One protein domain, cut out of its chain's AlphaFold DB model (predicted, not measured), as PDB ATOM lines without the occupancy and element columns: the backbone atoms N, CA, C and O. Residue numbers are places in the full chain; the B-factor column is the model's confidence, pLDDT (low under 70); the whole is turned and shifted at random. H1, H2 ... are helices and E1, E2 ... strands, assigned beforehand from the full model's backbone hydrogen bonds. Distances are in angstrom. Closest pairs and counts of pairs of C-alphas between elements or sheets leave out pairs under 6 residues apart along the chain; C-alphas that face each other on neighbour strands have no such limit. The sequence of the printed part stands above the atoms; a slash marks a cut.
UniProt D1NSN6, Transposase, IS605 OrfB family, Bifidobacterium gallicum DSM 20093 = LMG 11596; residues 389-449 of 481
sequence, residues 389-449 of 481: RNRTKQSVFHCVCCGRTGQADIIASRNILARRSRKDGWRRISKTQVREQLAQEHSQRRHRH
ATOM      1  N   ARG A 389     151.526 120.910 119.276       92.56
ATOM      2  CA  ARG A 389     150.720 121.936 118.601       92.56
ATOM      3  C   ARG A 389     149.835 121.357 117.501       92.56
ATOM      4  O   ARG A 389     148.850 121.993 117.151       92.56
ATOM      5  N   ASN A 390     150.103 120.134 117.030       92.62
ATOM      6  CA  ASN A 390     149.209 119.475 116.080       92.62
ATOM      7  C   ASN A 390     147.817 119.192 116.673       92.62
ATOM      8  O   ASN A 390     146.863 119.014 115.919       92.62
ATOM      9  N   ARG A 391     147.687 119.164 118.009       88.88
ATOM     10  CA  ARG A 391     146.428 118.955 118.738       88.88
ATOM     11  C   ARG A 391     146.254 120.027 119.818       88.88
ATOM     12  O   ARG A 391     146.452 119.771 121.002       88.88
ATOM     13  N   THR A 392     145.875 121.238 119.411       82.69
ATOM     14  CA  THR A 392     145.602 122.353 120.343       82.69
ATOM     15  C   THR A 392     144.307 122.164 121.134       82.69
ATOM     16  O   THR A 392     144.224 122.565 122.293       82.69
ATOM     17  N   LYS A 393     143.292 121.532 120.530       83.06
ATOM     18  CA  LYS A 393     142.004 121.208 121.162       83.06
ATOM     19  C   LYS A 393     141.769 119.703 121.131       83.06
ATOM     20  O   LYS A 393     142.247 119.007 120.243       83.06
ATOM     21  N   GLN A 394     140.965 119.197 122.068       78.25
ATOM     22  CA  GLN A 394     140.738 117.753 122.198       78.25
ATOM     23  C   GLN A 394     140.191 117.112 120.913       78.25
ATOM     24  O   GLN A 394     140.614 116.009 120.584       78.25
ATOM     25  N   SER A 395     139.294 117.786 120.192       83.88
ATOM     26  CA  SER A 395     138.639 117.259 118.988       83.88
ATOM     27  C   SER A 395     139.301 117.668 117.669       83.88
ATOM     28  O   SER A 395     138.961 117.091 116.642       83.88
ATOM     29  N   VAL A 396     140.228 118.633 117.665       89.56
ATOM     30  CA  VAL A 396     140.752 119.251 116.433       89.56
ATOM     31  C   VAL A 396     142.224 118.913 116.244       89.56
ATOM     32  O   VAL A 396     143.025 119.060 117.168       89.56
ATOM     33  N   PHE A 397     142.570 118.505 115.026       94.12
ATOM     34  CA  PHE A 397     143.938 118.303 114.574       94.12
ATOM     35  C   PHE A 397     144.281 119.292 113.454       94.12
ATOM     36  O   PHE A 397     143.488 119.464 112.527       94.12
ATOM     37  N   HIS A 398     145.465 119.902 113.518       95.81
ATOM     38  CA  HIS A 398     146.020 120.748 112.459       95.81
ATOM     39  C   HIS A 398     147.544 120.600 112.414       95.81
ATOM     40  O   HIS A 398     148.235 120.993 113.347       95.81
ATOM     41  N   CYS A 399     148.087 120.012 111.347       94.94
ATOM     42  CA  CYS A 399     149.523 119.766 111.249       94.94
ATOM     43  C   CYS A 399     150.316 121.054 110.993       94.94
ATOM     44  O   CYS A 399     150.167 121.658 109.937       94.94
ATOM     45  N   VAL A 400     151.270 121.367 111.873       93.69
ATOM     46  CA  VAL A 400     152.145 122.551 111.746       93.69
ATOM     47  C   VAL A 400     153.136 122.503 110.571       93.69
ATOM     48  O   VAL A 400     153.778 123.502 110.280       93.69
ATOM     49  N   CYS A 401     153.299 121.347 109.918       91.12
ATOM     50  CA  CYS A 401     154.241 121.159 108.804       91.12
ATOM     51  C   CYS A 401     153.541 121.241 107.442       91.12
ATOM     52  O   CYS A 401     154.011 121.928 106.547       91.12
ATOM     53  N   CYS A 402     152.426 120.519 107.278       91.06
ATOM     54  CA  CYS A 402     151.755 120.352 105.979       91.06
ATOM     55  C   CYS A 402     150.305 120.864 105.950       91.06
ATOM     56  O   CYS A 402     149.595 120.618 104.983       91.06
ATOM     57  N   GLY A 403     149.820 121.483 107.031       91.44
ATOM     58  CA  GLY A 403     148.487 122.087 107.098       91.44
ATOM     59  C   GLY A 403     147.306 121.114 107.197       91.44
ATOM     60  O   GLY A 403     146.180 121.564 107.388       91.44
ATOM     61  N   ARG A 404     147.519 119.788 107.113       93.38
ATOM     62  CA  ARG A 404     146.428 118.794 107.201       93.38
ATOM     63  C   ARG A 404     145.568 119.009 108.450       93.38
ATOM     64  O   ARG A 404     146.086 118.961 109.567       93.38
ATOM     65  N   THR A 405     144.259 119.122 108.243       94.25
ATOM     66  CA  THR A 405     143.239 119.226 109.290       94.25
ATOM     67  C   THR A 405     142.405 117.949 109.417       94.25
ATOM     68  O   THR A 405     142.408 117.087 108.536       94.25
ATOM     69  N   GLY A 406     141.709 117.798 110.544       92.00
ATOM     70  CA  GLY A 406     140.735 116.727 110.753       92.00
ATOM     71  C   GLY A 406     140.320 116.573 112.213       92.00
ATOM     72  O   GLY A 406     140.821 117.276 113.095       92.00
ATOM     73  N   GLN A 407     139.422 115.624 112.483       91.06
ATOM     74  CA  GLN A 407     139.091 115.242 113.854       91.06
ATOM     75  C   GLN A 407     140.247 114.450 114.474       91.06
ATOM     76  O   GLN A 407     140.731 113.482 113.884       91.06
ATOM     77  N   ALA A 408     140.673 114.837 115.678       90.44
ATOM     78  CA  ALA A 408     141.846 114.256 116.333       90.44
ATOM     79  C   ALA A 408     141.732 112.738 116.570       90.44
ATOM     80  O   ALA A 408     142.717 112.028 116.382       90.44
ATOM     81  N   ASP A 409     140.544 112.244 116.926       90.50
ATOM     82  CA  ASP A 409     140.314 110.820 117.209       90.50
ATOM     83  C   ASP A 409     140.379 109.975 115.912       90.50
ATOM     84  O   ASP A 409     141.000 108.916 115.862       90.50
ATOM     85  N   ILE A 410     139.871 110.505 114.787       93.62
ATOM     86  CA  ILE A 410     140.024 109.872 113.463       93.62
ATOM     87  C   ILE A 410     141.500 109.862 113.042       93.62
ATOM     88  O   ILE A 410     142.008 108.855 112.552       93.62
ATOM     89  N   ILE A 411     142.232 110.958 113.256       94.38
ATOM     90  CA  ILE A 411     143.672 111.003 112.965       94.38
ATOM     91  C   ILE A 411     144.438 109.970 113.803       94.38
ATOM     92  O   ILE A 411     145.293 109.264 113.263       94.38
ATOM     93  N   ALA A 412     144.102 109.836 115.087       92.88
ATOM     94  CA  ALA A 412     144.686 108.824 115.958       92.88
ATOM     95  C   ALA A 412     144.421 107.407 115.433       92.88
ATOM     96  O   ALA A 412     145.373 106.644 115.280       92.88
ATOM     97  N   SER A 413     143.181 107.090 115.047       94.56
ATOM     98  CA  SER A 413     142.817 105.765 114.519       94.56
ATOM     99  C   SER A 413     143.574 105.400 113.231       94.56
ATOM    100  O   SER A 413     144.032 104.269 113.069       94.56
ATOM    101  N   ARG A 414     143.826 106.376 112.347       96.12
ATOM    102  CA  ARG A 414     144.659 106.196 111.143       96.12
ATOM    103  C   ARG A 414     146.119 105.921 111.488       96.12
ATOM    104  O   ARG A 414     146.741 105.051 110.886       96.12
ATOM    105  N   ASN A 415     146.668 106.630 112.473       95.06
ATOM    106  CA  ASN A 415     148.024 106.366 112.951       95.06
ATOM    107  C   ASN A 415     148.133 105.012 113.667       95.06
ATOM    108  O   ASN A 415     149.172 104.366 113.566       95.06
ATOM    109  N   ILE A 416     147.083 104.578 114.369       94.38
ATOM    110  CA  ILE A 416     146.985 103.243 114.973       94.38
ATOM    111  C   ILE A 416     147.031 102.174 113.877       94.38
ATOM    112  O   ILE A 416     147.890 101.295 113.942       94.38
ATOM    113  N   LEU A 417     146.213 102.304 112.826       95.81
ATOM    114  CA  LEU A 417     146.245 101.397 111.674       95.81
ATOM    115  C   LEU A 417     147.632 101.363 111.014       95.81
ATOM    116  O   LEU A 417     148.185 100.292 110.784       95.81
ATOM    117  N   ALA A 418     148.244 102.528 110.781       93.19
ATOM    118  CA  ALA A 418     149.577 102.622 110.181       93.19
ATOM    119  C   ALA A 418     150.682 101.951 111.022       93.19
ATOM    120  O   ALA A 418     151.747 101.624 110.501       93.19
ATOM    121  N   ARG A 419     150.455 101.740 112.326       91.75
ATOM    122  CA  ARG A 419     151.394 101.046 113.222       91.75
ATOM    123  C   ARG A 419     151.258  99.528 113.178       91.75
ATOM    124  O   ARG A 419     152.128  98.858 113.723       91.75
ATOM    125  N   ARG A 420     150.231  98.983 112.521       92.31
ATOM    126  CA  ARG A 420     150.019  97.536 112.379       92.31
ATOM    127  C   ARG A 420     151.238  96.805 111.819       92.31
ATOM    128  O   ARG A 420     151.587  95.745 112.309       92.31
ATOM    129  N   SER A 421     151.892  97.370 110.803       89.50
ATOM    130  CA  SER A 421     153.039  96.749 110.122       89.50
ATOM    131  C   SER A 421     154.362  96.868 110.891       89.50
ATOM    132  O   SER A 421     155.407  96.430 110.410       89.50
ATOM    133  N   ARG A 422     154.353  97.482 112.080       86.19
ATOM    134  CA  ARG A 422     155.545  97.601 112.922       86.19
ATOM    135  C   ARG A 422     155.867  96.245 113.544       86.19
ATOM    136  O   ARG A 422     154.979  95.563 114.037       86.19
ATOM    137  N   LYS A 423     157.155  95.897 113.593       76.56
ATOM    138  CA  LYS A 423     157.631  94.685 114.278       76.56
ATOM    139  C   LYS A 423     157.210  94.696 115.755       76.56
ATOM    140  O   LYS A 423     157.218  95.756 116.382       76.56
ATOM    141  N   ASP A 424     156.946  93.522 116.328       60.81
ATOM    142  CA  ASP A 424     156.407  93.355 117.690       60.81
ATOM    143  C   ASP A 424     157.189  94.087 118.796       60.81
ATOM    144  O   ASP A 424     156.604  94.553 119.779       60.81
ATOM    145  N   GLY A 425     158.506  94.265 118.629       65.25
ATOM    146  CA  GLY A 425     159.339  95.046 119.552       65.25
ATOM    147  C   GLY A 425     158.904  96.514 119.675       65.25
ATOM    148  O   GLY A 425     158.976  97.098 120.754       65.25
ATOM    149  N   TRP A 426     158.345  97.096 118.610       75.50
ATOM    150  CA  TRP A 426     157.918  98.498 118.556       75.50
ATOM    151  C   TRP A 426     156.735  98.807 119.482       75.50
ATOM    152  O   TRP A 426     156.585  99.914 120.003       75.50
ATOM    153  N   ARG A 427     155.894  97.807 119.766       77.88
ATOM    154  CA  ARG A 427     154.826  97.955 120.762       77.88
ATOM    155  C   ARG A 427     155.394  98.265 122.151       77.88
ATOM    156  O   ARG A 427     154.743  98.933 122.951       77.88
ATOM    157  N   ARG A 428     156.598  97.769 122.442       74.75
ATOM    158  CA  ARG A 428     157.182  97.737 123.785       74.75
ATOM    159  C   ARG A 428     158.269  98.786 124.016       74.75
ATOM    160  O   ARG A 428     158.742  98.864 125.138       74.75
ATOM    161  N   ILE A 429     158.629  99.605 123.029       78.69
ATOM    162  CA  ILE A 429     159.612 100.684 123.220       78.69
ATOM    163  C   ILE A 429     159.031 101.883 123.989       78.69
ATOM    164  O   ILE A 429     157.816 102.116 124.018       78.69
ATOM    165  N   SER A 430     159.914 102.654 124.622       79.31
ATOM    166  CA  SER A 430     159.565 103.822 125.435       79.31
ATOM    167  C   SER A 430     159.002 104.981 124.600       79.31
ATOM    168  O   SER A 430     159.235 105.096 123.396       79.31
ATOM    169  N   LYS A 431     158.302 105.918 125.256       82.81
ATOM    170  CA  LYS A 431     157.819 107.148 124.599       82.81
ATOM    171  C   LYS A 431     158.953 107.990 124.007       82.81
ATOM    172  O   LYS A 431     158.707 108.725 123.057       82.81
ATOM    173  N   THR A 432     160.160 107.932 124.556       85.00
ATOM    174  CA  THR A 432     161.305 108.678 124.018       85.00
ATOM    175  C   THR A 432     161.773 108.045 122.711       85.00
ATOM    176  O   THR A 432     161.762 108.713 121.680       85.00
ATOM    177  N   GLN A 433     161.992 106.728 122.712       86.38
ATOM    178  CA  GLN A 433     162.380 105.967 121.518       86.38
ATOM    179  C   GLN A 433     161.343 106.078 120.389       86.38
ATOM    180  O   GLN A 433     161.704 106.265 119.228       86.38
ATOM    181  N   VAL A 434     160.037 106.027 120.705       88.25
ATOM    182  CA  VAL A 434     158.983 106.239 119.693       88.25
ATOM    183  C   VAL A 434     159.115 107.623 119.058       88.25
ATOM    184  O   VAL A 434     158.980 107.761 117.844       88.25
ATOM    185  N   ARG A 435     159.360 108.662 119.863       89.94
ATOM    186  CA  ARG A 435     159.476 110.036 119.365       89.94
ATOM    187  C   ARG A 435     160.679 110.193 118.437       89.94
ATOM    188  O   ARG A 435     160.530 110.813 117.389       89.94
ATOM    189  N   GLU A 436     161.825 109.637 118.814       89.69
ATOM    190  CA  GLU A 436     163.060 109.669 118.020       89.69
ATOM    191  C   GLU A 436     162.867 108.994 116.662       89.69
ATOM    192  O   GLU A 436     163.132 109.603 115.627       89.69
ATOM    193  N   GLN A 437     162.300 107.784 116.646       90.88
ATOM    194  CA  GLN A 437     162.036 107.060 115.400       90.88
ATOM    195  C   GLN A 437     161.049 107.806 114.494       90.88
ATOM    196  O   GLN A 437     161.303 107.970 113.302       90.88
ATOM    197  N   LEU A 438     159.947 108.324 115.051       91.69
ATOM    198  CA  LEU A 438     158.980 109.106 114.273       91.69
ATOM    199  C   LEU A 438     159.599 110.398 113.713       91.69
ATOM    200  O   LEU A 438     159.272 110.798 112.596       91.69
ATOM    201  N   ALA A 439     160.498 111.046 114.458       90.44
ATOM    202  CA  ALA A 439     161.220 112.224 113.982       90.44
ATOM    203  C   ALA A 439     162.172 111.880 112.825       90.44
ATOM    204  O   ALA A 439     162.203 112.599 111.822       90.44
ATOM    205  N   GLN A 440     162.890 110.760 112.927       90.31
ATOM    206  CA  GLN A 440     163.784 110.269 111.881       90.31
ATOM    207  C   GLN A 440     163.011 109.933 110.595       90.31
ATOM    208  O   GLN A 440     163.379 110.383 109.510       90.31
ATOM    209  N   GLU A 441     161.879 109.235 110.713       90.19
ATOM    210  CA  GLU A 441     160.991 108.928 109.585       90.19
ATOM    211  C   GLU A 441     160.412 110.180 108.932       90.19
ATOM    212  O   GLU A 441     160.334 110.272 107.706       90.19
ATOM    213  N   HIS A 442     159.996 111.160 109.737       90.38
ATOM    214  CA  HIS A 442     159.513 112.433 109.221       90.38
ATOM    215  C   HIS A 442     160.599 113.155 108.411       90.38
ATOM    216  O   HIS A 442     160.310 113.671 107.329       90.38
ATOM    217  N   SER A 443     161.845 113.154 108.897       87.94
ATOM    218  CA  SER A 443     162.990 113.716 108.172       87.94
ATOM    219  C   SER A 443     163.201 113.018 106.823       87.94
ATOM    220  O   SER A 443     163.230 113.667 105.778       87.94
ATOM    221  N   GLN A 444     163.218 111.681 106.812       86.25
ATOM    222  CA  GLN A 444     163.372 110.883 105.587       86.25
ATOM    223  C   GLN A 444     162.268 111.163 104.556       86.25
ATOM    224  O   GLN A 444     162.545 111.277 103.360       86.25
ATOM    225  N   ARG A 445     161.015 111.321 105.001       84.12
ATOM    226  CA  ARG A 445     159.891 111.689 104.121       84.12
ATOM    227  C   ARG A 445     160.048 113.095 103.545       84.12
ATOM    228  O   ARG A 445     159.724 113.299 102.380       84.12
ATOM    229  N   ARG A 446     160.566 114.052 104.327       75.44
ATOM    230  CA  ARG A 446     160.835 115.418 103.845       75.44
ATOM    231  C   ARG A 446     161.912 115.451 102.766       75.44
ATOM    232  O   ARG A 446     161.708 116.120 101.756       75.44
ATOM    233  N   HIS A 447     162.993 114.688 102.930       65.19
ATOM    234  CA  HIS A 447     164.042 114.583 101.911       65.19
ATOM    235  C   HIS A 447     163.517 114.020 100.581       65.19
ATOM    236  O   HIS A 447     163.919 114.488  99.523       65.19
ATOM    237  N   ARG A 448     162.562 113.081 100.615       59.62
ATOM    238  CA  ARG A 448     161.977 112.471  99.406       59.62
ATOM    239  C   ARG A 448     160.944 113.333  98.672       59.62
ATOM    240  O   ARG A 448     160.560 112.964  97.570       59.62
ATOM    241  N   HIS A 449     160.405 114.397  99.271       56.72
ATOM    242  CA  HIS A 449     159.255 115.144  98.718       56.72
ATOM    243  C   HIS A 449     159.542 116.631  98.457       56.72
ATOM    244  O   HIS A 449     158.603 117.414  98.317       56.72
TER     245      HIS A 449
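This is residues 389 to 449 of the 481 residues of the protein "Transposase, IS605 OrfB family" of Bifidobacterium gallicum DSM 20093 = LMG 11596 (UniProt D1NSN6). The model is an open, U-shaped frame: a small two-stranded hairpin, E1 and E2, makes one side, helix H1 runs away from it along the base, and the long helix H3 makes the other side, with short H2 near the corner between H1 and H3. The middle of the U is empty, and no helix touches another. The printed part has 61 residues with two named strands and three named helices, in the order E1, E2, H1, H2, H3; the sheet, in the order E1 - E2, is antiparallel, and the class is mostly helix. The whole is only just loose, close to compact, with a radius of gyration of the C-alphas of 12.9 A and spans of 31 by 26 by 20 A.

The sheet is the hairpin of E1, residues 396 to 398, and E2, residues 405 to 407, antiparallel with 158 degrees between their directions. The C-alphas of His 398 and Thr 405 face each other at 4.5 A. N 397 and O 406, at 2.9 A, and N 406 and O 397, at 3.1 A, are within hydrogen-bond range. H1, residues 408 to 418, follows E2 through a tight link; its closest C-alphas to E1 are those of Ala 408 and Phe 397, 4.9 A apart. H2, residues 424 to 428, is apart from H1. H3, residues 431 to 448, is close to H2 but not clearly touching, with the closest C-alphas, those of Trp 426 and Val 434, 7.9 A apart. H3 is apart from H1, E1 and E2. Every O i to N i+4 pair is within hydrogen-bond range in H1 and H3; in H2 it is 0 of 1, beside 2 of 2 O i to N i+3 pairs.

E1 begins at C-alpha 396 at (140.752, 119.251, 116.433), and E2 ends at C-alpha 407 at (139.091, 115.242, 113.854). E1 measures 6.8 A and E2 7.3 A from first to last C-alpha. H1 measures 15.3 A, H2 7.5 A, and H3 26.1 A. H3 ends at C-alpha 448 at (161.977, 112.471, 99.406).

The two C-alphas farthest apart are those of Gly 403 and Gly 425, at 31.7 A. Residues 435 to 449 stand free, of which 435 to 448 belong to H3. The printed part has no cut, and no link between its named elements is long. The mean pLDDT of the printed part is 86.5, and it is under 70 at residues 424 to 425 and 447 to 449.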